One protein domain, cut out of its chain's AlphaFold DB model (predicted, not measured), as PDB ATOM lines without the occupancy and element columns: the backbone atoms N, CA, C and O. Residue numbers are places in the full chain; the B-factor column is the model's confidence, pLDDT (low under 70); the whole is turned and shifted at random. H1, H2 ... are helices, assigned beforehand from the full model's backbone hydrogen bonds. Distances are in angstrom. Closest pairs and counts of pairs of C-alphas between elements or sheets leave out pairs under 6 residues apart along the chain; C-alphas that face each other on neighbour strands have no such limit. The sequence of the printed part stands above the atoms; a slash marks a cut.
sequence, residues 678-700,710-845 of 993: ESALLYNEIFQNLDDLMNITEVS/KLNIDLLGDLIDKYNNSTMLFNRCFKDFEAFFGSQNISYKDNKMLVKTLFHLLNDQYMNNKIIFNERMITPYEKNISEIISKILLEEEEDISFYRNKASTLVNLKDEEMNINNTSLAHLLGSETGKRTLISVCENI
ATOM      1  N   GLU A 678     241.010 350.391 187.263       80.25
ATOM      2  CA  GLU A 678     240.954 349.383 188.330       80.25
ATOM      3  C   GLU A 678     242.317 348.996 188.919       80.25
ATOM      4  O   GLU A 678     242.479 348.918 190.134       80.25
ATOM      5  N   SER A 679     243.325 348.732 188.087       80.12
ATOM      6  CA  SER A 679     244.658 348.391 188.589       80.12
ATOM      7  C   SER A 679     245.384 349.594 189.198       80.12
ATOM      8  O   SER A 679     246.194 349.402 190.101       80.12
ATOM      9  N   ALA A 680     245.079 350.828 188.771       82.38
ATOM     10  CA  ALA A 680     245.617 352.036 189.405       82.38
ATOM     11  C   ALA A 680     245.052 352.169 190.820       82.38
ATOM     12  O   ALA A 680     245.805 352.404 191.766       82.38
ATOM     13  N   LEU A 681     243.740 351.952 190.954       85.56
ATOM     14  CA  LEU A 681     243.046 351.906 192.237       85.56
ATOM     15  C   LEU A 681     243.624 350.807 193.135       85.56
ATOM     16  O   LEU A 681     243.996 351.099 194.268       85.56
ATOM     17  N   LEU A 682     243.827 349.595 192.602       89.25
ATOM     18  CA  LEU A 682     244.437 348.485 193.341       89.25
ATOM     19  C   LEU A 682     245.838 348.835 193.866       89.25
ATOM     20  O   LEU A 682     246.161 348.543 195.014       89.25
ATOM     21  N   TYR A 683     246.686 349.475 193.054       89.50
ATOM     22  CA  TYR A 683     248.012 349.900 193.510       89.50
ATOM     23  C   TYR A 683     247.944 350.969 194.595       89.50
ATOM     24  O   TYR A 683     248.700 350.894 195.563       89.50
ATOM     25  N   ASN A 684     247.057 351.952 194.445       90.25
ATOM     26  CA  ASN A 684     246.865 352.987 195.456       90.25
ATOM     27  C   ASN A 684     246.412 352.377 196.786       90.25
ATOM     28  O   ASN A 684     246.956 352.736 197.828       90.25
ATOM     29  N   GLU A 685     245.503 351.405 196.741       93.38
ATOM     30  CA  GLU A 685     245.033 350.674 197.915       93.38
ATOM     31  C   GLU A 685     246.156 349.851 198.568       93.38
ATOM     32  O   GLU A 685     246.354 349.926 199.783       93.38
ATOM     33  N   ILE A 686     246.963 349.135 197.773       94.38
ATOM     34  CA  ILE A 686     248.150 348.415 198.264       94.38
ATOM     35  C   ILE A 686     249.130 349.382 198.940       94.38
ATOM     36  O   ILE A 686     249.624 349.094 200.030       94.38
ATOM     37  N   PHE A 687     249.426 350.526 198.317       95.19
ATOM     38  CA  PHE A 687     250.367 351.500 198.871       95.19
ATOM     39  C   PHE A 687     249.849 352.144 200.153       95.19
ATOM     40  O   PHE A 687     250.613 352.274 201.104       95.19
ATOM     41  N   GLN A 688     248.566 352.496 200.214       94.75
ATOM     42  CA  GLN A 688     247.964 353.058 201.419       94.75
ATOM     43  C   GLN A 688     248.043 352.069 202.591       94.75
ATOM     44  O   GLN A 688     248.554 352.415 203.655       94.75
ATOM     45  N   ASN A 689     247.650 350.810 202.370       94.94
ATOM     46  CA  ASN A 689     247.739 349.767 203.395       94.94
ATOM     47  C   ASN A 689     249.189 349.490 203.829       94.94
ATOM     48  O   ASN A 689     249.456 349.260 205.011       94.94
ATOM     49  N   LEU A 690     250.146 349.524 202.895       95.69
ATOM     50  CA  LEU A 690     251.567 349.356 203.202       95.69
ATOM     51  C   LEU A 690     252.152 350.532 203.990       95.69
ATOM     52  O   LEU A 690     252.934 350.285 204.906       95.69
ATOM     53  N   ASP A 691     251.786 351.777 203.669       95.81
ATOM     54  CA  ASP A 691     252.198 352.957 204.439       95.81
ATOM     55  C   ASP A 691     251.746 352.826 205.897       95.81
ATOM     56  O   ASP A 691     252.556 352.965 206.819       95.81
ATOM     57  N   ASP A 692     250.471 352.491 206.099       94.25
ATOM     58  CA  ASP A 692     249.884 352.329 207.426       94.25
ATOM     59  C   ASP A 692     250.565 351.193 208.197       94.25
ATOM     60  O   ASP A 692     251.003 351.385 209.336       94.25
ATOM     61  N   LEU A 693     250.747 350.028 207.565       94.00
ATOM     62  CA  LEU A 693     251.426 348.885 208.177       94.00
ATOM     63  C   LEU A 693     252.891 349.182 208.512       94.00
ATOM     64  O   LEU A 693     253.335 348.830 209.608       94.00
ATOM     65  N   MET A 694     253.644 349.839 207.624       95.56
ATOM     66  CA  MET A 694     255.033 350.228 207.894       95.56
ATOM     67  C   MET A 694     255.120 351.172 209.091       95.56
ATOM     68  O   MET A 694     255.923 350.931 209.992       95.56
ATOM     69  N   ASN A 695     254.271 352.203 209.137       95.00
ATOM     70  CA  ASN A 695     254.270 353.192 210.214       95.00
ATOM     71  C   ASN A 695     253.871 352.570 211.561       95.00
ATOM     72  O   ASN A 695     254.540 352.796 212.569       95.00
ATOM     73  N   ILE A 696     252.818 351.744 211.580       93.19
ATOM     74  CA  ILE A 696     252.386 351.033 212.791       93.19
ATOM     75  C   ILE A 696     253.488 350.090 213.275       93.19
ATOM     76  O   ILE A 696     253.781 350.057 214.470       93.19
ATOM     77  N   THR A 697     254.122 349.345 212.365       92.12
ATOM     78  CA  THR A 697     255.185 348.387 212.704       92.12
ATOM     79  C   THR A 697     256.416 349.080 213.260       92.12
ATOM     80  O   THR A 697     256.960 348.624 214.261       92.12
ATOM     81  N   GLU A 698     256.835 350.187 212.653       94.56
ATOM     82  CA  GLU A 698     257.974 350.984 213.111       94.56
ATOM     83  C   GLU A 698     257.741 351.501 214.533       94.56
ATOM     84  O   GLU A 698     258.506 351.173 215.438       94.56
ATOM     85  N   VAL A 699     256.609 352.177 214.767       93.19
ATOM     86  CA  VAL A 699     256.225 352.684 216.096       93.19
ATOM     87  C   VAL A 699     256.103 351.552 217.121       93.19
ATOM     88  O   VAL A 699     256.458 351.725 218.289       93.19
ATOM     89  N   SER A 700     255.594 350.394 216.703       89.50
ATOM     90  CA  SER A 700     255.429 349.226 217.571       89.50
ATOM     91  C   SER A 700     256.772 348.625 217.987       89.50
ATOM     92  O   SER A 700     257.004 348.363 219.168       89.50
ATOM     93  N   LYS A 710     245.958 341.664 212.725       89.31
ATOM     94  CA  LYS A 710     245.983 340.550 211.770       89.31
ATOM     95  C   LYS A 710     245.110 340.832 210.538       89.31
ATOM     96  O   LYS A 710     245.534 340.508 209.436       89.31
ATOM     97  N   LEU A 711     243.972 341.512 210.714       91.31
ATOM     98  CA  LEU A 711     243.052 341.843 209.620       91.31
ATOM     99  C   LEU A 711     243.721 342.695 208.535       91.31
ATOM    100  O   LEU A 711     243.497 342.449 207.360       91.31
ATOM    101  N   ASN A 712     244.590 343.642 208.907       91.06
ATOM    102  CA  ASN A 712     245.273 344.492 207.925       91.06
ATOM    103  C   ASN A 712     246.300 343.702 207.100       91.06
ATOM    104  O   ASN A 712     246.509 343.998 205.928       91.06
ATOM    105  N   ILE A 713     246.955 342.700 207.702       93.12
ATOM    106  CA  ILE A 713     247.871 341.818 206.965       93.12
ATOM    107  C   ILE A 713     247.083 340.901 206.037       93.12
ATOM    108  O   ILE A 713     247.511 340.699 204.906       93.12
ATOM    109  N   ASP A 714     245.969 340.344 206.515       94.12
ATOM    110  CA  ASP A 714     245.124 339.455 205.718       94.12
ATOM    111  C   ASP A 714     244.552 340.226 204.510       94.12
ATOM    112  O   ASP A 714     244.745 339.791 203.378       94.12
ATOM    113  N   LEU A 715     244.027 341.443 204.725       94.31
ATOM    114  CA  LEU A 715     243.583 342.352 203.658       94.31
ATOM    115  C   LEU A 715     244.704 342.665 202.657       94.31
ATOM    116  O   LEU A 715     244.513 342.566 201.447       94.31
ATOM    117  N   LEU A 716     245.899 343.026 203.142       94.25
ATOM    118  CA  LEU A 716     247.045 343.266 202.264       94.25
ATOM    119  C   LEU A 716     247.422 342.003 201.470       94.25
ATOM    120  O   LEU A 716     247.824 342.111 200.312       94.25
ATOM    121  N   GLY A 717     247.298 340.827 202.085       95.38
ATOM    122  CA  GLY A 717     247.495 339.535 201.436       95.38
ATOM    123  C   GLY A 717     246.540 339.345 200.266       95.38
ATOM    124  O   GLY A 717     247.002 339.077 199.160       95.38
ATOM    125  N   ASP A 718     245.248 339.592 200.476       95.25
ATOM    126  CA  ASP A 718     244.224 339.482 199.433       95.25
ATOM    127  C   ASP A 718     244.479 340.461 198.273       95.25
ATOM    128  O   ASP A 718     244.398 340.085 197.098       95.25
ATOM    129  N   LEU A 719     244.862 341.707 198.578       93.56
ATOM    130  CA  LEU A 719     245.210 342.710 197.563       93.56
ATOM    131  C   LEU A 719     246.446 342.301 196.751       93.56
ATOM    132  O   LEU A 719     246.467 342.428 195.523       93.56
ATOM    133  N   ILE A 720     247.476 341.786 197.425       92.62
ATOM    134  CA  ILE A 720     248.697 341.299 196.782       92.62
ATOM    135  C   ILE A 720     248.426 340.037 195.963       92.62
ATOM    136  O   ILE A 720     248.995 339.899 194.883       92.62
ATOM    137  N   ASP A 721     247.537 339.153 196.403       91.62
ATOM    138  CA  ASP A 721     247.144 337.963 195.650       91.62
ATOM    139  C   ASP A 721     246.328 338.332 194.407       91.62
ATOM    140  O   ASP A 721     246.622 337.843 193.310       91.62
ATOM    141  N   LYS A 722     245.386 339.278 194.519       91.12
ATOM    142  CA  LYS A 722     244.679 339.862 193.365       91.12
ATOM    143  C   LYS A 722     245.669 340.455 192.364       91.12
ATOM    144  O   LYS A 722     245.567 340.222 191.156       91.12
ATOM    145  N   TYR A 723     246.681 341.154 192.864       87.50
ATOM    146  CA  TYR A 723     247.750 341.683 192.037       87.50
ATOM    147  C   TYR A 723     248.624 340.578 191.409       87.50
ATOM    148  O   TYR A 723     248.856 340.595 190.201       87.50
ATOM    149  N   ASN A 724     249.051 339.571 192.168       86.44
ATOM    150  CA  ASN A 724     249.834 338.440 191.667       86.44
ATOM    151  C   ASN A 724     249.069 337.660 190.585       86.44
ATOM    152  O   ASN A 724     249.669 337.253 189.587       86.44
ATOM    153  N   ASN A 725     247.748 337.530 190.708       86.00
ATOM    154  CA  ASN A 725     246.900 336.940 189.673       86.00
ATOM    155  C   ASN A 725     246.970 337.735 188.362       86.00
ATOM    156  O   ASN A 725     247.119 337.137 187.295       86.00
ATOM    157  N   SER A 726     247.002 339.072 188.423       79.50
ATOM    158  CA  SER A 726     247.245 339.899 187.230       79.50
ATOM    159  C   SER A 726     248.633 339.640 186.618       79.50
ATOM    160  O   SER A 726     248.782 339.615 185.393       79.50
ATOM    161  N   THR A 727     249.644 339.323 187.441       80.88
ATOM    162  CA  THR A 727     250.988 338.985 186.947       80.88
ATOM    163  C   THR A 727     251.081 337.620 186.263       80.88
ATOM    164  O   THR A 727     251.992 337.396 185.459       80.88
ATOM    165  N   MET A 728     250.128 336.707 186.491       82.56
ATOM    166  CA  MET A 728     250.092 335.425 185.777       82.56
ATOM    167  C   MET A 728     249.934 335.614 184.264       82.56
ATOM    168  O   MET A 728     250.534 334.862 183.487       82.56
ATOM    169  N   LEU A 729     249.210 336.652 183.835       78.25
ATOM    170  CA  LEU A 729     249.109 337.025 182.423       78.25
ATOM    171  C   LEU A 729     250.483 337.390 181.845       78.25
ATOM    172  O   LEU A 729     250.796 337.006 180.719       78.25
ATOM    173  N   PHE A 730     251.354 338.031 182.631       77.31
ATOM    174  CA  PHE A 730     252.720 338.347 182.204       77.31
ATOM    175  C   PHE A 730     253.568 337.093 182.028       77.31
ATOM    176  O   PHE A 730     254.284 336.976 181.035       77.31
ATOM    177  N   ASN A 731     253.448 336.123 182.938       82.56
ATOM    178  CA  ASN A 731     254.136 334.840 182.795       82.56
ATOM    179  C   ASN A 731     253.679 334.082 181.542       82.56
ATOM    180  O   ASN A 731     254.499 333.437 180.888       82.56
ATOM    181  N   ARG A 732     252.394 334.175 181.176       84.62
ATOM    182  CA  ARG A 732     251.879 333.611 179.922       84.62
ATOM    183  C   ARG A 732     252.479 334.315 178.702       84.62
ATOM    184  O   ARG A 732     253.070 333.639 177.869       84.62
ATOM    185  N   CYS A 733     252.434 335.647 178.654       79.25
ATOM    186  CA  CYS A 733     253.058 336.420 177.575       79.25
ATOM    187  C   CYS A 733     254.562 336.131 177.447       79.25
ATOM    188  O   CYS A 733     255.098 336.087 176.342       79.25
ATOM    189  N   PHE A 734     255.248 335.908 178.571       81.44
ATOM    190  CA  PHE A 734     256.663 335.563 178.576       81.44
ATOM    191  C   PHE A 734     256.927 334.177 177.964       81.44
ATOM    192  O   PHE A 734     257.891 334.008 177.222       81.44
ATOM    193  N   LYS A 735     256.058 333.191 178.212       86.31
ATOM    194  CA  LYS A 735     256.146 331.874 177.557       86.31
ATOM    195  C   LYS A 735     255.908 331.973 176.052       86.31
ATOM    196  O   LYS A 735     256.645 331.362 175.283       86.31
ATOM    197  N   ASP A 736     254.927 332.771 175.635       84.69
ATOM    198  CA  ASP A 736     254.656 333.014 174.213       84.69
ATOM    199  C   ASP A 736     255.861 333.687 173.539       84.69
ATOM    200  O   ASP A 736     256.228 333.362 172.410       84.69
ATOM    201  N   PHE A 737     256.541 334.571 174.267       81.62
ATOM    202  CA  PHE A 737     257.795 335.173 173.840       81.62
ATOM    203  C   PHE A 737     258.933 334.146 173.731       81.62
ATOM    204  O   PHE A 737     259.646 334.128 172.729       81.62
ATOM    205  N   GLU A 738     259.115 333.263 174.715       83.94
ATOM    206  CA  GLU A 738     260.122 332.197 174.627       83.94
ATOM    207  C   GLU A 738     259.861 331.284 173.423       83.94
ATOM    208  O   GLU A 738     260.795 330.953 172.690       83.94
ATOM    209  N   ALA A 739     258.592 330.948 173.170       87.25
ATOM    210  CA  ALA A 739     258.178 330.198 171.991       87.25
ATOM    211  C   ALA A 739     258.476 330.963 170.691       87.25
ATOM    212  O   ALA A 739     258.982 330.372 169.737       87.25
ATOM    213  N   PHE A 740     258.242 332.281 170.663       85.62
ATOM    214  CA  PHE A 740     258.594 333.131 169.527       85.62
ATOM    215  C   PHE A 740     260.104 333.102 169.253       85.62
ATOM    216  O   PHE A 740     260.504 332.820 168.126       85.62
ATOM    217  N   PHE A 741     260.953 333.289 170.266       81.56
ATOM    218  CA  PHE A 741     262.411 333.225 170.089       81.56
ATOM    219  C   PHE A 741     262.883 331.842 169.637       81.56
ATOM    220  O   PHE A 741     263.738 331.748 168.754       81.56
ATOM    221  N   GLY A 742     262.284 330.783 170.190       85.06
ATOM    222  CA  GLY A 742     262.512 329.411 169.742       85.06
ATOM    223  C   GLY A 742     262.153 329.222 168.266       85.06
ATOM    224  O   GLY A 742     262.941 328.654 167.518       85.06
ATOM    225  N   SER A 743     261.018 329.772 167.818       85.50
ATOM    226  CA  SER A 743     260.579 329.697 166.414       85.50
ATOM    227  C   SER A 743     261.500 330.440 165.443       85.50
ATOM    228  O   SER A 743     261.610 330.054 164.282       85.50
ATOM    229  N   GLN A 744     262.180 331.488 165.919       82.00
ATOM    230  CA  GLN A 744     263.124 332.278 165.129       82.00
ATOM    231  C   GLN A 744     264.559 331.725 165.182       82.00
ATOM    232  O   GLN A 744     265.458 332.332 164.606       82.00
ATOM    233  N   ASN A 745     264.792 330.588 165.859       83.56
ATOM    234  CA  ASN A 745     266.121 330.007 166.094       83.56
ATOM    235  C   ASN A 745     267.124 330.997 166.717       83.56
ATOM    236  O   ASN A 745     268.323 330.919 166.454       83.56
ATOM    237  N   ILE A 746     266.639 331.925 167.546       81.38
ATOM    238  CA  ILE A 746     267.492 332.918 168.199       81.38
ATOM    239  C   ILE A 746     268.161 332.265 169.410       81.38
ATOM    240  O   ILE A 746     267.494 331.836 170.356       81.38
ATOM    241  N   SER A 747     269.489 332.196 169.371       82.38
ATOM    242  CA  SER A 747     270.337 331.586 170.393       82.38
ATOM    243  C   SER A 747     271.091 332.638 171.214       82.38
ATOM    244  O   SER A 747     271.197 333.803 170.837       82.38
ATOM    245  N   TYR A 748     271.725 332.218 172.312       77.69
ATOM    246  CA  TYR A 748     272.593 333.091 173.116       77.69
ATOM    247  C   TYR A 748     273.773 333.685 172.324       77.69
ATOM    248  O   TYR A 748     274.306 334.733 172.698       77.69
ATOM    249  N   LYS A 749     274.191 333.037 171.226       81.12
ATOM    250  CA  LYS A 749     275.249 333.548 170.339       81.12
ATOM    251  C   LYS A 749     274.799 334.815 169.608       81.12
ATOM    252  O   LYS A 749     275.637 335.641 169.252       81.12
ATOM    253  N   ASP A 750     273.488 335.008 169.485       85.31
ATOM    254  CA  ASP A 750     272.873 336.149 168.815       85.31
ATOM    255  C   ASP A 750     272.686 337.350 169.754       85.31
ATOM    256  O   ASP A 750     272.388 338.446 169.285       85.31
ATOM    257  N   ASN A 751     272.945 337.212 171.062       86.06
ATOM    258  CA  ASN A 751     272.772 338.289 172.050       86.06
ATOM    259  C   ASN A 751     273.511 339.580 171.664       86.06
ATOM    260  O   ASN A 751     272.965 340.672 171.804       86.06
ATOM    261  N   LYS A 752     274.732 339.471 171.120       87.69
ATOM    262  CA  LYS A 752     275.493 340.630 170.619       87.69
ATOM    263  C   LYS A 752     274.763 341.341 169.477       87.69
ATOM    264  O   LYS A 752     274.690 342.566 169.464       87.69
ATOM    265  N   MET A 753     274.224 340.574 168.531       85.06
ATOM    266  CA  MET A 753     273.479 341.091 167.384       85.06
ATOM    267  C   MET A 753     272.150 341.720 167.819       85.06
ATOM    268  O   MET A 753     271.804 342.804 167.350       85.06
ATOM    269  N   LEU A 754     271.439 341.087 168.756       86.19
ATOM    270  CA  LEU A 754     270.198 341.608 169.328       86.19
ATOM    271  C   LEU A 754     270.423 342.942 170.041       86.19
ATOM    272  O   LEU A 754     269.672 343.878 169.801       86.19
ATOM    273  N   VAL A 755     271.470 343.056 170.867       88.69
ATOM    274  CA  VAL A 755     271.813 344.318 171.549       88.69
ATOM    275  C   VAL A 755     272.132 345.409 170.534       88.69
ATOM    276  O   VAL A 755     271.552 346.488 170.616       88.69
ATOM    277  N   LYS A 756     272.998 345.130 169.547       86.50
ATOM    278  CA  LYS A 756     273.322 346.098 168.483       86.50
ATOM    279  C   LYS A 756     272.067 346.591 167.777       86.50
ATOM    280  O   LYS A 756     271.874 347.789 167.613       86.50
ATOM    281  N   THR A 757     271.205 345.657 167.398       85.00
ATOM    282  CA  THR A 757     269.951 345.963 166.719       85.00
ATOM    283  C   THR A 757     269.022 346.795 167.591       85.00
ATOM    284  O   THR A 757     268.462 347.780 167.120       85.00
ATOM    285  N   LEU A 758     268.837 346.399 168.850       89.25
ATOM    286  CA  LEU A 758     267.956 347.086 169.783       89.25
ATOM    287  C   LEU A 758     268.360 348.556 169.911       89.25
ATOM    288  O   LEU A 758     267.523 349.435 169.739       89.25
ATOM    289  N   PHE A 759     269.648 348.827 170.135       89.56
ATOM    290  CA  PHE A 759     270.143 350.198 170.246       89.56
ATOM    291  C   PHE A 759     270.143 350.956 168.919       89.56
ATOM    292  O   PHE A 759     269.939 352.166 168.935       89.56
ATOM    293  N   HIS A 760     270.307 350.274 167.781       86.94
ATOM    294  CA  HIS A 760     270.100 350.887 166.467       86.94
ATOM    295  C   HIS A 760     268.656 351.380 166.316       86.94
ATOM    296  O   HIS A 760     268.448 352.539 165.989       86.94
ATOM    297  N   LEU A 761     267.663 350.543 166.636       86.38
ATOM    298  CA  LEU A 761     266.246 350.913 166.538       86.38
ATOM    299  C   LEU A 761     265.859 352.030 167.511       86.38
ATOM    300  O   LEU A 761     265.159 352.956 167.110       86.38
ATOM    301  N   LEU A 762     266.334 351.976 168.760       88.62
ATOM    302  CA  LEU A 762     266.097 353.047 169.736       88.62
ATOM    303  C   LEU A 762     266.697 354.378 169.258       88.62
ATOM    304  O   LEU A 762     266.043 355.414 169.333       88.62
ATOM    305  N   ASN A 763     267.915 354.351 168.711       89.56
ATOM    306  CA  ASN A 763     268.558 355.547 168.171       89.56
ATOM    307  C   ASN A 763     267.868 356.065 166.900       89.56
ATOM    308  O   ASN A 763     267.723 357.271 166.742       89.56
ATOM    309  N   ASP A 764     267.422 355.180 166.007       87.38
ATOM    310  CA  ASP A 764     266.652 355.551 164.815       87.38
ATOM    311  C   ASP A 764     265.329 356.223 165.197       87.38
ATOM    312  O   ASP A 764     264.948 357.235 164.609       87.38
ATOM    313  N   GLN A 765     264.641 355.686 166.207       87.12
ATOM    314  CA  GLN A 765     263.408 356.250 166.747       87.12
ATOM    315  C   GLN A 765     263.650 357.636 167.357       87.12
ATOM    316  O   GLN A 765     262.953 358.587 166.996       87.12
ATOM    317  N   TYR A 766     264.691 357.780 168.180       91.25
ATOM    318  CA  TYR A 766     265.135 359.071 168.707       91.25
ATOM    319  C   TYR A 766     265.458 360.077 167.587       91.25
ATOM    320  O   TYR A 766     264.953 361.202 167.589       91.25
ATOM    321  N   MET A 767     266.247 359.675 166.586       90.75
ATOM    322  CA  MET A 767     266.623 360.541 165.465       90.75
ATOM    323  C   MET A 767     265.410 360.967 164.644       90.75
ATOM    324  O   MET A 767     265.307 362.134 164.266       90.75
ATOM    325  N   ASN A 768     264.462 360.060 164.407       90.06
ATOM    326  CA  ASN A 768     263.205 360.386 163.747       90.06
ATOM    327  C   ASN A 768     262.420 361.432 164.553       90.06
ATOM    328  O   ASN A 768     261.986 362.434 163.988       90.06
ATOM    329  N   ASN A 769     262.307 361.261 165.876       88.44
ATOM    330  CA  ASN A 769     261.646 362.233 166.752       88.44
ATOM    331  C   ASN A 769     262.333 363.602 166.702       88.44
ATOM    332  O   ASN A 769     261.654 364.618 166.570       88.44
ATOM    333  N   LYS A 770     263.670 363.626 166.729       92.94
ATOM    334  CA  LYS A 770     264.483 364.843 166.610       92.94
ATOM    335  C   LYS A 770     264.277 365.546 165.267       92.94
ATOM    336  O   LYS A 770     264.138 366.764 165.240       92.94
ATOM    337  N   ILE A 771     264.225 364.799 164.161       91.31
ATOM    338  CA  ILE A 771     263.952 365.342 162.820       91.31
ATOM    339  C   ILE A 771     262.547 365.941 162.770       91.31
ATOM    340  O   ILE A 771     262.405 367.105 162.417       91.31
ATOM    341  N   ILE A 772     261.521 365.189 163.185       87.88
ATOM    342  CA  ILE A 772     260.126 365.660 163.199       87.88
ATOM    343  C   ILE A 772     259.995 366.932 164.034       87.88
ATOM    344  O   ILE A 772     259.327 367.880 163.619       87.88
ATOM    345  N   PHE A 773     260.631 366.944 165.204       88.62
ATOM    346  CA  PHE A 773     260.666 368.097 166.083       88.62
ATOM    347  C   PHE A 773     261.305 369.303 165.381       88.62
ATOM    348  O   PHE A 773     260.666 370.343 165.263       88.62
ATOM    349  N   ASN A 774     262.507 369.145 164.822       89.44
ATOM    350  CA  ASN A 774     263.229 370.225 164.148       89.44
ATOM    351  C   ASN A 774     262.532 370.732 162.873       89.44
ATOM    352  O   ASN A 774     262.584 371.925 162.591       89.44
ATOM    353  N   GLU A 775     261.888 369.855 162.099       88.88
ATOM    354  CA  GLU A 775     261.185 370.224 160.862       88.88
ATOM    355  C   GLU A 775     259.886 370.986 161.135       88.88
ATOM    356  O   GLU A 775     259.507 371.860 160.353       88.88
ATOM    357  N   ARG A 776     259.184 370.655 162.227       83.19
ATOM    358  CA  ARG A 776     257.840 371.186 162.496       83.19
ATOM    359  C   ARG A 776     257.798 372.299 163.537       83.19
ATOM    360  O   ARG A 776     256.917 373.146 163.445       83.19
ATOM    361  N   MET A 777     258.753 372.362 164.467       75.81
ATOM    362  CA  MET A 777     258.782 373.374 165.538       75.81
ATOM    363  C   MET A 777     259.500 374.680 165.166       75.81
ATOM    364  O   MET A 777     259.827 375.483 166.035       75.81
ATOM    365  N   ILE A 778     259.709 374.953 163.874       65.38
ATOM    366  CA  ILE A 778     260.362 376.190 163.400       65.38
ATOM    367  C   ILE A 778     259.537 377.446 163.756       65.38
ATOM    368  O   ILE A 778     260.060 378.562 163.769       65.38
ATOM    369  N   THR A 779     258.246 377.307 164.078       71.62
ATOM    370  CA  THR A 779     257.399 378.455 164.407       71.62
ATOM    371  C   THR A 779     257.715 379.035 165.799       71.62
ATOM    372  O   THR A 779     257.511 378.360 166.806       71.62
ATOM    373  N   PRO A 780     258.115 380.322 165.900       61.81
ATOM    374  CA  PRO A 780     258.610 380.941 167.140       61.81
ATOM    375  C   PRO A 780     257.574 381.066 168.271       61.81
ATOM    376  O   PRO A 780     257.929 381.386 169.403       61.81
ATOM    377  N   TYR A 781     256.296 380.819 167.984       58.56
ATOM    378  CA  TYR A 781     255.194 380.997 168.931       58.56
ATOM    379  C   TYR A 781     255.062 379.860 169.957       58.56
ATOM    380  O   TYR A 781     254.287 379.985 170.898       58.56
ATOM    381  N   GLU A 782     255.853 378.789 169.837       73.12
ATOM    382  CA  GLU A 782     255.756 377.600 170.698       73.12
ATOM    383  C   GLU A 782     257.012 377.343 171.531       73.12
ATOM    384  O   GLU A 782     257.251 376.217 171.974       73.12
ATOM    385  N   LYS A 783     257.808 378.389 171.788       81.38
ATOM    386  CA  LYS A 783     259.080 378.297 172.520       81.38
ATOM    387  C   LYS A 783     258.988 377.411 173.772       81.38
ATOM    388  O   LYS A 783     259.843 376.564 173.982       81.38
ATOM    389  N   ASN A 784     257.896 377.517 174.527       77.00
ATOM    390  CA  ASN A 784     257.704 376.761 175.765       77.00
ATOM    391  C   ASN A 784     257.448 375.252 175.543       77.00
ATOM    392  O   ASN A 784     257.935 374.436 176.319       77.00
ATOM    393  N   ILE A 785     256.681 374.855 174.516       81.62
ATOM    394  CA  ILE A 785     256.494 373.425 174.184       81.62
ATOM    395  C   ILE A 785     257.790 372.876 173.592       81.62
ATOM    396  O   ILE A 785     258.234 371.788 173.957       81.62
ATOM    397  N   SER A 786     258.412 373.666 172.716       86.00
ATOM    398  CA  SER A 786     259.698 373.362 172.103       86.00
ATOM    399  C   SER A 786     260.772 373.083 173.155       86.00
ATOM    400  O   SER A 786     261.484 372.091 173.045       86.00
ATOM    401  N   GLU A 787     260.871 373.901 174.202       88.00
ATOM    402  CA  GLU A 787     261.823 373.706 175.302       88.00
ATOM    403  C   GLU A 787     261.606 372.379 176.038       88.00
ATOM    404  O   GLU A 787     262.571 371.664 176.304       88.00
ATOM    405  N   ILE A 788     260.354 372.008 176.319       85.69
ATOM    406  CA  ILE A 788     260.046 370.761 177.030       85.69
ATOM    407  C   ILE A 788     260.334 369.549 176.160       85.69
ATOM    408  O   ILE A 788     260.989 368.621 176.620       85.69
ATOM    409  N   ILE A 789     259.899 369.562 174.899       88.44
ATOM    410  CA  ILE A 789     260.191 368.461 173.979       88.44
ATOM    411  C   ILE A 789     261.703 368.351 173.745       88.44
ATOM    412  O   ILE A 789     262.237 367.248 173.774       88.44
ATOM    413  N   SER A 790     262.411 369.475 173.600       90.50
ATOM    414  CA  SER A 790     263.877 369.476 173.487       90.50
ATOM    415  C   SER A 790     264.532 368.854 174.713       90.50
ATOM    416  O   SER A 790     265.463 368.070 174.566       90.50
ATOM    417  N   LYS A 791     264.040 369.178 175.915       89.69
ATOM    418  CA  LYS A 791     264.534 368.603 177.166       89.69
ATOM    419  C   LYS A 791     264.281 367.094 177.233       89.69
ATOM    420  O   LYS A 791     265.207 366.363 177.552       89.69
ATOM    421  N   ILE A 792     263.083 366.634 176.867       87.69
ATOM    422  CA  ILE A 792     262.740 365.201 176.808       87.69
ATOM    423  C   ILE A 792     263.673 364.467 175.845       87.69
ATOM    424  O   ILE A 792     264.234 363.438 176.201       87.69
ATOM    425  N   LEU A 793     263.860 365.010 174.639       91.06
ATOM    426  CA  LEU A 793     264.732 364.416 173.629       91.06
ATOM    427  C   LEU A 793     266.199 364.406 174.082       91.06
ATOM    428  O   LEU A 793     266.904 363.437 173.826       91.06
ATOM    429  N   LEU A 794     266.664 365.457 174.759       91.69
ATOM    430  CA  LEU A 794     268.019 365.509 175.306       91.69
ATOM    431  C   LEU A 794     268.225 364.449 176.398       91.69
ATOM    432  O   LEU A 794     269.204 363.711 176.352       91.69
ATOM    433  N   GLU A 795     267.288 364.331 177.341       89.81
ATOM    434  CA  GLU A 795     267.338 363.305 178.390       89.81
ATOM    435  C   GLU A 795     267.276 361.890 177.788       89.81
ATOM    436  O   GLU A 795     268.023 361.004 178.195       89.81
ATOM    437  N   GLU A 796     266.450 361.684 176.761       90.00
ATOM    438  CA  GLU A 796     266.367 360.417 176.033       90.00
ATOM    439  C   GLU A 796     267.678 360.075 175.298       90.00
ATOM    440  O   GLU A 796     268.114 358.924 175.319       90.00
ATOM    441  N   GLU A 797     268.350 361.056 174.689       92.69
ATOM    442  CA  GLU A 797     269.666 360.878 174.056       92.69
ATOM    443  C   GLU A 797     270.735 360.447 175.071       92.69
ATOM    444  O   GLU A 797     271.529 359.532 174.802       92.69
ATOM    445  N   GLU A 798     270.743 361.087 176.243       92.00
ATOM    446  CA  GLU A 798     271.640 360.758 177.351       92.00
ATOM    447  C   GLU A 798     271.393 359.334 177.864       92.00
ATOM    448  O   GLU A 798     272.343 358.554 177.992       92.00
ATOM    449  N   ASP A 799     270.131 358.964 178.087       89.19
ATOM    450  CA  ASP A 799     269.751 357.648 178.601       89.19
ATOM    451  C   ASP A 799     270.026 356.533 177.580       89.19
ATOM    452  O   ASP A 799     270.616 355.508 177.931       89.19
ATOM    453  N   ILE A 800     269.703 356.733 176.292       90.25
ATOM    454  CA  ILE A 800     270.053 355.781 175.221       90.25
ATOM    455  C   ILE A 800     271.566 355.563 175.188       90.25
ATOM    456  O   ILE A 800     272.021 354.418 175.113       90.25
ATOM    457  N   SER A 801     272.353 356.638 175.270       90.94
ATOM    458  CA  SER A 801     273.818 356.563 175.265       90.94
ATOM    459  C   SER A 801     274.353 355.826 176.494       90.94
ATOM    460  O   SER A 801     275.224 354.958 176.377       90.94
ATOM    461  N   PHE A 802     273.801 356.113 177.670       92.25
ATOM    462  CA  PHE A 802     274.157 355.456 178.923       92.25
ATOM    463  C   PHE A 802     273.839 353.953 178.901       92.25
ATOM    464  O   PHE A 802     274.712 353.125 179.189       92.25
ATOM    465  N   TYR A 803     272.626 353.580 178.491       91.75
ATOM    466  CA  TYR A 803     272.208 352.186 178.356       91.75
ATOM    467  C   TYR A 803     273.025 351.453 177.296       91.75
ATOM    468  O   TYR A 803     273.444 350.316 177.513       91.75
ATOM    469  N   ARG A 804     273.335 352.110 176.176       91.25
ATOM    470  CA  ARG A 804     274.187 351.544 175.129       91.25
ATOM    471  C   ARG A 804     275.567 351.180 175.677       91.25
ATOM    472  O   ARG A 804     276.046 350.078 175.408       91.25
ATOM    473  N   ASN A 805     276.174 352.056 176.479       91.69
ATOM    474  CA  ASN A 805     277.479 351.809 177.095       91.69
ATOM    475  C   ASN A 805     277.423 350.636 178.085       91.69
ATOM    476  O   ASN A 805     278.229 349.711 177.978       91.69
ATOM    477  N   LYS A 806     276.422 350.607 178.977       93.00
ATOM    478  CA  LYS A 806     276.206 349.485 179.910       93.00
ATOM    479  C   LYS A 806     276.005 348.155 179.180       93.00
ATOM    480  O   LYS A 806     276.614 347.149 179.544       93.00
ATOM    481  N   ALA A 807     275.187 348.145 178.128       90.50
ATOM    482  CA  ALA A 807     274.957 346.954 177.320       90.50
ATOM    483  C   ALA A 807     276.232 346.498 176.607       90.50
ATOM    484  O   ALA A 807     276.521 345.304 176.585       90.50
ATOM    485  N   SER A 808     277.014 347.440 176.076       90.06
ATOM    486  CA  SER A 808     278.292 347.163 175.420       90.06
ATOM    487  C   SER A 808     279.260 346.442 176.359       90.06
ATOM    488  O   SER A 808     279.802 345.395 176.004       90.06
ATOM    489  N   THR A 809     279.396 346.929 177.597       93.00
ATOM    490  CA  THR A 809     280.192 346.267 178.638       93.00
ATOM    491  C   THR A 809     279.647 344.878 178.970       93.00
ATOM    492  O   THR A 809     280.414 343.921 179.047       93.00
ATOM    493  N   LEU A 810     278.323 344.743 179.103       91.31
ATOM    494  CA  LEU A 810     277.665 343.489 179.476       91.31
ATOM    495  C   LEU A 810     277.874 342.366 178.451       91.31
ATOM    496  O   LEU A 810     278.086 341.217 178.833       91.31
ATOM    497  N   VAL A 811     277.813 342.683 177.153       90.56
ATOM    498  CA  VAL A 811     277.996 341.703 176.067       90.56
ATOM    499  C   VAL A 811     279.392 341.741 175.434       90.56
ATOM    500  O   VAL A 811     279.633 341.061 174.432       90.56
ATOM    501  N   ASN A 812     280.327 342.491 176.026       91.56
ATOM    502  CA  ASN A 812     281.699 342.671 175.548       91.56
ATOM    503  C   ASN A 812     281.743 343.058 174.053       91.56
ATOM    504  O   ASN A 812     282.263 342.317 173.206       91.56
ATOM    505  N   LEU A 813     281.091 344.175 173.724       87.81
ATOM    506  CA  LEU A 813     281.133 344.812 172.410       87.81
ATOM    507  C   LEU A 813     282.199 345.912 172.399       87.81
ATOM    508  O   LEU A 813     282.371 346.643 173.369       87.81
ATOM    509  N   LYS A 814     282.925 346.029 171.286       88.25
ATOM    510  CA  LYS A 814     283.829 347.163 171.051       88.25
ATOM    511  C   LYS A 814     283.015 348.387 170.624       88.25
ATOM    512  O   LYS A 814     282.003 348.238 169.944       88.25
ATOM    513  N   ASP A 815     283.484 349.595 170.927       81.50
ATOM    514  CA  ASP A 815     282.781 350.833 170.542       81.50
ATOM    515  C   ASP A 815     282.567 350.946 169.023       81.50
ATOM    516  O   ASP A 815     281.499 351.359 168.566       81.50
ATOM    517  N   GLU A 816     283.545 350.484 168.237       82.44
ATOM    518  CA  GLU A 816     283.482 350.396 166.771       82.44
ATOM    519  C   GLU A 816     282.322 349.517 166.290       82.44
ATOM    520  O   GLU A 816     281.637 349.843 165.323       82.44
ATOM    521  N   GLU A 817     282.073 348.414 166.997       78.50
ATOM    522  CA  GLU A 817     281.014 347.456 166.694       78.50
ATOM    523  C   GLU A 817     279.619 347.965 167.063       78.50
ATOM    524  O   GLU A 817     278.622 347.439 166.564       78.50
ATOM    525  N   MET A 818     279.555 348.947 167.960       77.12
ATOM    526  CA  MET A 818     278.329 349.610 168.382       77.12
ATOM    527  C   MET A 818     278.055 350.879 167.577       77.12
ATOM    528  O   MET A 818     277.021 351.501 167.801       77.12
ATOM    529  N   ASN A 819     278.949 351.299 166.674       77.56
ATOM    530  CA  ASN A 819     278.764 352.522 165.905       77.56
ATOM    531  C   ASN A 819     277.597 352.386 164.908       77.56
ATOM    532  O   ASN A 819     277.756 351.936 163.770       77.56
ATOM    533  N   ILE A 820     276.425 352.824 165.370       66.25
ATOM    534  CA  ILE A 820     275.138 352.844 164.665       66.25
ATOM    535  C   ILE A 820     275.244 353.572 163.317       66.25
ATOM    536  O   ILE A 820     274.631 353.147 162.343       66.25
ATOM    537  N   ASN A 821     276.102 354.594 163.222       67.12
ATOM    538  CA  ASN A 821     276.279 355.381 161.998       67.12
ATOM    539  C   ASN A 821     277.018 354.614 160.885       67.12
ATOM    540  O   ASN A 821     276.931 354.995 159.721       67.12
ATOM    541  N   ASN A 822     277.730 353.532 161.223       65.12
ATOM    542  CA  ASN A 822     278.536 352.756 160.275       65.12
ATOM    543  C   ASN A 822     277.863 351.450 159.818       65.12
ATOM    544  O   ASN A 822     278.387 350.773 158.936       65.12
ATOM    545  N   THR A 823     276.719 351.075 160.394       60.53
ATOM    546  CA  THR A 823     275.995 349.845 160.040       60.53
ATOM    547  C   THR A 823     274.570 350.185 159.638       60.53
ATOM    548  O   THR A 823     273.715 350.401 160.487       60.53
ATOM    549  N   SER A 824     274.283 350.226 158.332       61.62
ATOM    550  CA  SER A 824     272.889 350.344 157.897       61.62
ATOM    551  C   SER A 824     272.143 349.058 158.261       61.62
ATOM    552  O   SER A 824     272.633 347.951 158.010       61.62
ATOM    553  N   LEU A 825     270.935 349.185 158.817       62.62
ATOM    554  CA  LEU A 825     270.064 348.042 159.107       62.62
ATOM    555  C   LEU A 825     269.838 347.160 157.858       62.62
ATOM    556  O   LEU A 825     269.664 345.948 157.965       62.62
ATOM    557  N   ALA A 826     269.904 347.758 156.659       60.00
ATOM    558  CA  ALA A 826     269.804 347.055 155.382       60.00
ATOM    559  C   ALA A 826     270.995 346.111 155.121       60.00
ATOM    560  O   ALA A 826     270.794 345.009 154.608       60.00
ATOM    561  N   HIS A 827     272.213 346.490 155.524       61.00
ATOM    562  CA  HIS A 827     273.390 345.616 155.449       61.00
ATOM    563  C   HIS A 827     273.338 344.463 156.455       61.00
ATOM    564  O   HIS A 827     273.864 343.391 156.165       61.00
ATOM    565  N   LEU A 828     272.684 344.657 157.604       55.94
ATOM    566  CA  LEU A 828     272.524 343.617 158.624       55.94
ATOM    567  C   LEU A 828     271.517 342.526 158.218       55.94
ATOM    568  O   LEU A 828     271.556 341.439 158.788       55.94
ATOM    569  N   LEU A 829     270.613 342.798 157.265       64.75
ATOM    570  CA  LEU A 829     269.409 341.975 157.070       64.75
ATOM    571  C   LEU A 829     269.136 341.485 155.649       64.75
ATOM    572  O   LEU A 829     268.318 340.577 155.490       64.75
ATOM    573  N   GLY A 830     269.785 342.053 154.626       68.50
ATOM    574  CA  GLY A 830     269.759 341.577 153.233       68.50
ATOM    575  C   GLY A 830     268.386 341.526 152.532       68.50
ATOM    576  O   GLY A 830     268.337 341.353 151.319       68.50
ATOM    577  N   SER A 831     267.269 341.676 153.258       82.75
ATOM    578  CA  SER A 831     265.886 341.550 152.783       82.75
ATOM    579  C   SER A 831     264.904 342.352 153.656       82.75
ATOM    580  O   SER A 831     265.079 342.475 154.870       82.75
ATOM    581  N   GLU A 832     263.822 342.853 153.048       81.94
ATOM    582  CA  GLU A 832     262.729 343.565 153.739       81.94
ATOM    583  C   GLU A 832     262.014 342.674 154.776       81.94
ATOM    584  O   GLU A 832     261.611 343.125 155.848       81.94
ATOM    585  N   THR A 833     261.911 341.373 154.498       82.88
ATOM    586  CA  THR A 833     261.386 340.366 155.433       82.88
ATOM    587  C   THR A 833     262.277 340.197 156.660       82.88
ATOM    588  O   THR A 833     261.763 340.127 157.778       82.88
ATOM    589  N   GLY A 834     263.603 340.192 156.479       80.56
ATOM    590  CA  GLY A 834     264.563 340.175 157.584       80.56
ATOM    591  C   GLY A 834     264.416 341.410 158.472       80.56
ATOM    592  O   GLY A 834     264.353 341.283 159.692       80.56
ATOM    593  N   LYS A 835     264.239 342.590 157.859       80.50
ATOM    594  CA  LYS A 835     263.958 343.845 158.572       80.50
ATOM    595  C   LYS A 835     262.716 343.763 159.450       80.50
ATOM    596  O   LYS A 835     262.802 344.046 160.641       80.50
ATOM    597  N   ARG A 836     261.577 343.334 158.900       83.44
ATOM    598  CA  ARG A 836     260.329 343.197 159.674       83.44
ATOM    599  C   ARG A 836     260.453 342.178 160.803       83.44
ATOM    600  O   ARG A 836     259.980 342.434 161.904       83.44
ATOM    601  N   THR A 837     261.118 341.054 160.537       82.38
ATOM    602  CA  THR A 837     261.346 340.007 161.544       82.38
ATOM    603  C   THR A 837     262.182 340.547 162.697       82.38
ATOM    604  O   THR A 837     261.811 340.387 163.855       82.38
ATOM    605  N   LEU A 838     263.268 341.255 162.392       80.00
ATOM    606  CA  LEU A 838     264.159 341.809 163.400       80.00
ATOM    607  C   LEU A 838     263.501 342.933 164.216       80.00
ATOM    608  O   LEU A 838     263.653 342.967 165.435       80.00
ATOM    609  N   ILE A 839     262.725 343.811 163.571       82.75
ATOM    610  CA  ILE A 839     261.910 344.816 164.270       82.75
ATOM    611  C   ILE A 839     260.943 344.116 165.232       82.75
ATOM    612  O   ILE A 839     260.937 344.432 166.417       82.75
ATOM    613  N   SER A 840     260.221 343.092 164.764       86.00
ATOM    614  CA  SER A 840     259.329 342.289 165.608       86.00
ATOM    615  C   SER A 840     260.073 341.626 166.775       86.00
ATOM    616  O   SER A 840     259.545 341.544 167.880       86.00
ATOM    617  N   VAL A 841     261.304 341.146 166.572       84.75
ATOM    618  CA  VAL A 841     262.145 340.592 167.647       84.75
ATOM    619  C   VAL A 841     262.466 341.662 168.691       84.75
ATOM    620  O   VAL A 841     262.275 341.420 169.882       84.75
ATOM    621  N   CYS A 842     262.894 342.852 168.275       84.69
ATOM    622  CA  CYS A 842     263.230 343.944 169.189       84.69
ATOM    623  C   CYS A 842     262.014 344.512 169.927       84.69
ATOM    624  O   CYS A 842     262.090 344.725 171.135       84.69
ATOM    625  N   GLU A 843     260.882 344.689 169.244       84.81
ATOM    626  CA  GLU A 843     259.610 345.067 169.871       84.81
ATOM    627  C   GLU A 843     259.217 344.062 170.956       84.81
ATOM    628  O   GLU A 843     258.809 344.441 172.056       84.81
ATOM    629  N   ASN A 844     259.395 342.770 170.678       84.81
ATOM    630  CA  ASN A 844     259.160 341.721 171.656       84.81
ATOM    631  C   ASN A 844     260.164 341.799 172.824       84.81
ATOM    632  O   ASN A 844     259.756 341.590 173.964       84.81
ATOM    633  N   ILE A 845     261.449 342.117 172.598       86.94
ATOM    634  CA  ILE A 845     262.434 342.301 173.688       86.94
ATOM    635  C   ILE A 845     262.018 343.464 174.584       86.94
ATOM    636  O   ILE A 845     261.957 343.298 175.800       86.94
TER     637      ILE A 845
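This is residues 678 to 700 and 710 to 845 of the 993 residues of the protein "Surface-associated interspersed protein (SURFIN)" of Plasmodium gallinaceum (UniProt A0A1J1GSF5). What shape do these atoms make? They make a loose L: the long helix H2, crossed by H1 at residues 712 to 723, is one arm, and the helical hairpin of H3 and H4 is the other. H7 crosses H3 near the corner, with the small H6 beside it. What builds it? The printed part has 159 residues with seven named helices, H1 to H7 in order, and no named strand: all helix. How spread is it? It is only just loose, close to extended, with a radius of gyration of the C-alphas of 22.5 A and spans of 63 by 52 by 29 A.

Where do the long helices run? H1, residues 678 to 700, begins with C-alpha 678 at (240.954, 349.383, 188.330). H2, residues 710 to 743, measures 48.9 A, H3, residues 748 to 776, 42.2 A, and H4, residues 780 to 811, 44.7 A. What follows? H5 is residues 815 to 818, H6 825 to 829 and H7 832 to 845, ending with C-alpha 845 at (262.434, 342.301, 173.688).

What does H1 meet? It touches H2 at a steep tilt of 49 degrees, closest at the C-alphas of Ile 686 and Leu 719, 6.5 A. And the hairpin? H3 and H4 touch at a shallow tilt of 11 degrees, opposite ways; the closest C-alphas, Lys 752 and Val 811, are 6.1 A apart. H7 touches H3 with residues 838 to 842 alone, about perpendicular at 84 degrees; the closest C-alphas, Leu 758 and Cys 842, are 5.7 A apart. And the small helices? H5 is close to H3 but not clearly touching, with C-alphas 756 and 818 6.1 A apart, the closest. H6 and H7 only just touch, only at the corner, with 3 pairs of C-alphas within 8 A, the closest those of Leu 829 and Lys 835, 6.0 A. Are the backbones complete? H1, H6 and H7 have every O i to N i+4 pair within hydrogen-bond range, H2 has 28 of 30, H3 23 of 25 and H4 26 of 28, and H5 is too short for one.

Where is the cut? Residues 701 to 709 are not printed, and C-alphas 700 and 710 are 14.1 A apart. Are links long? Of the links printed whole, H5 to H6 is short and the others are tight. Where is confidence low? It is under 70 at residues 778, 780 to 781 and 820 to 830.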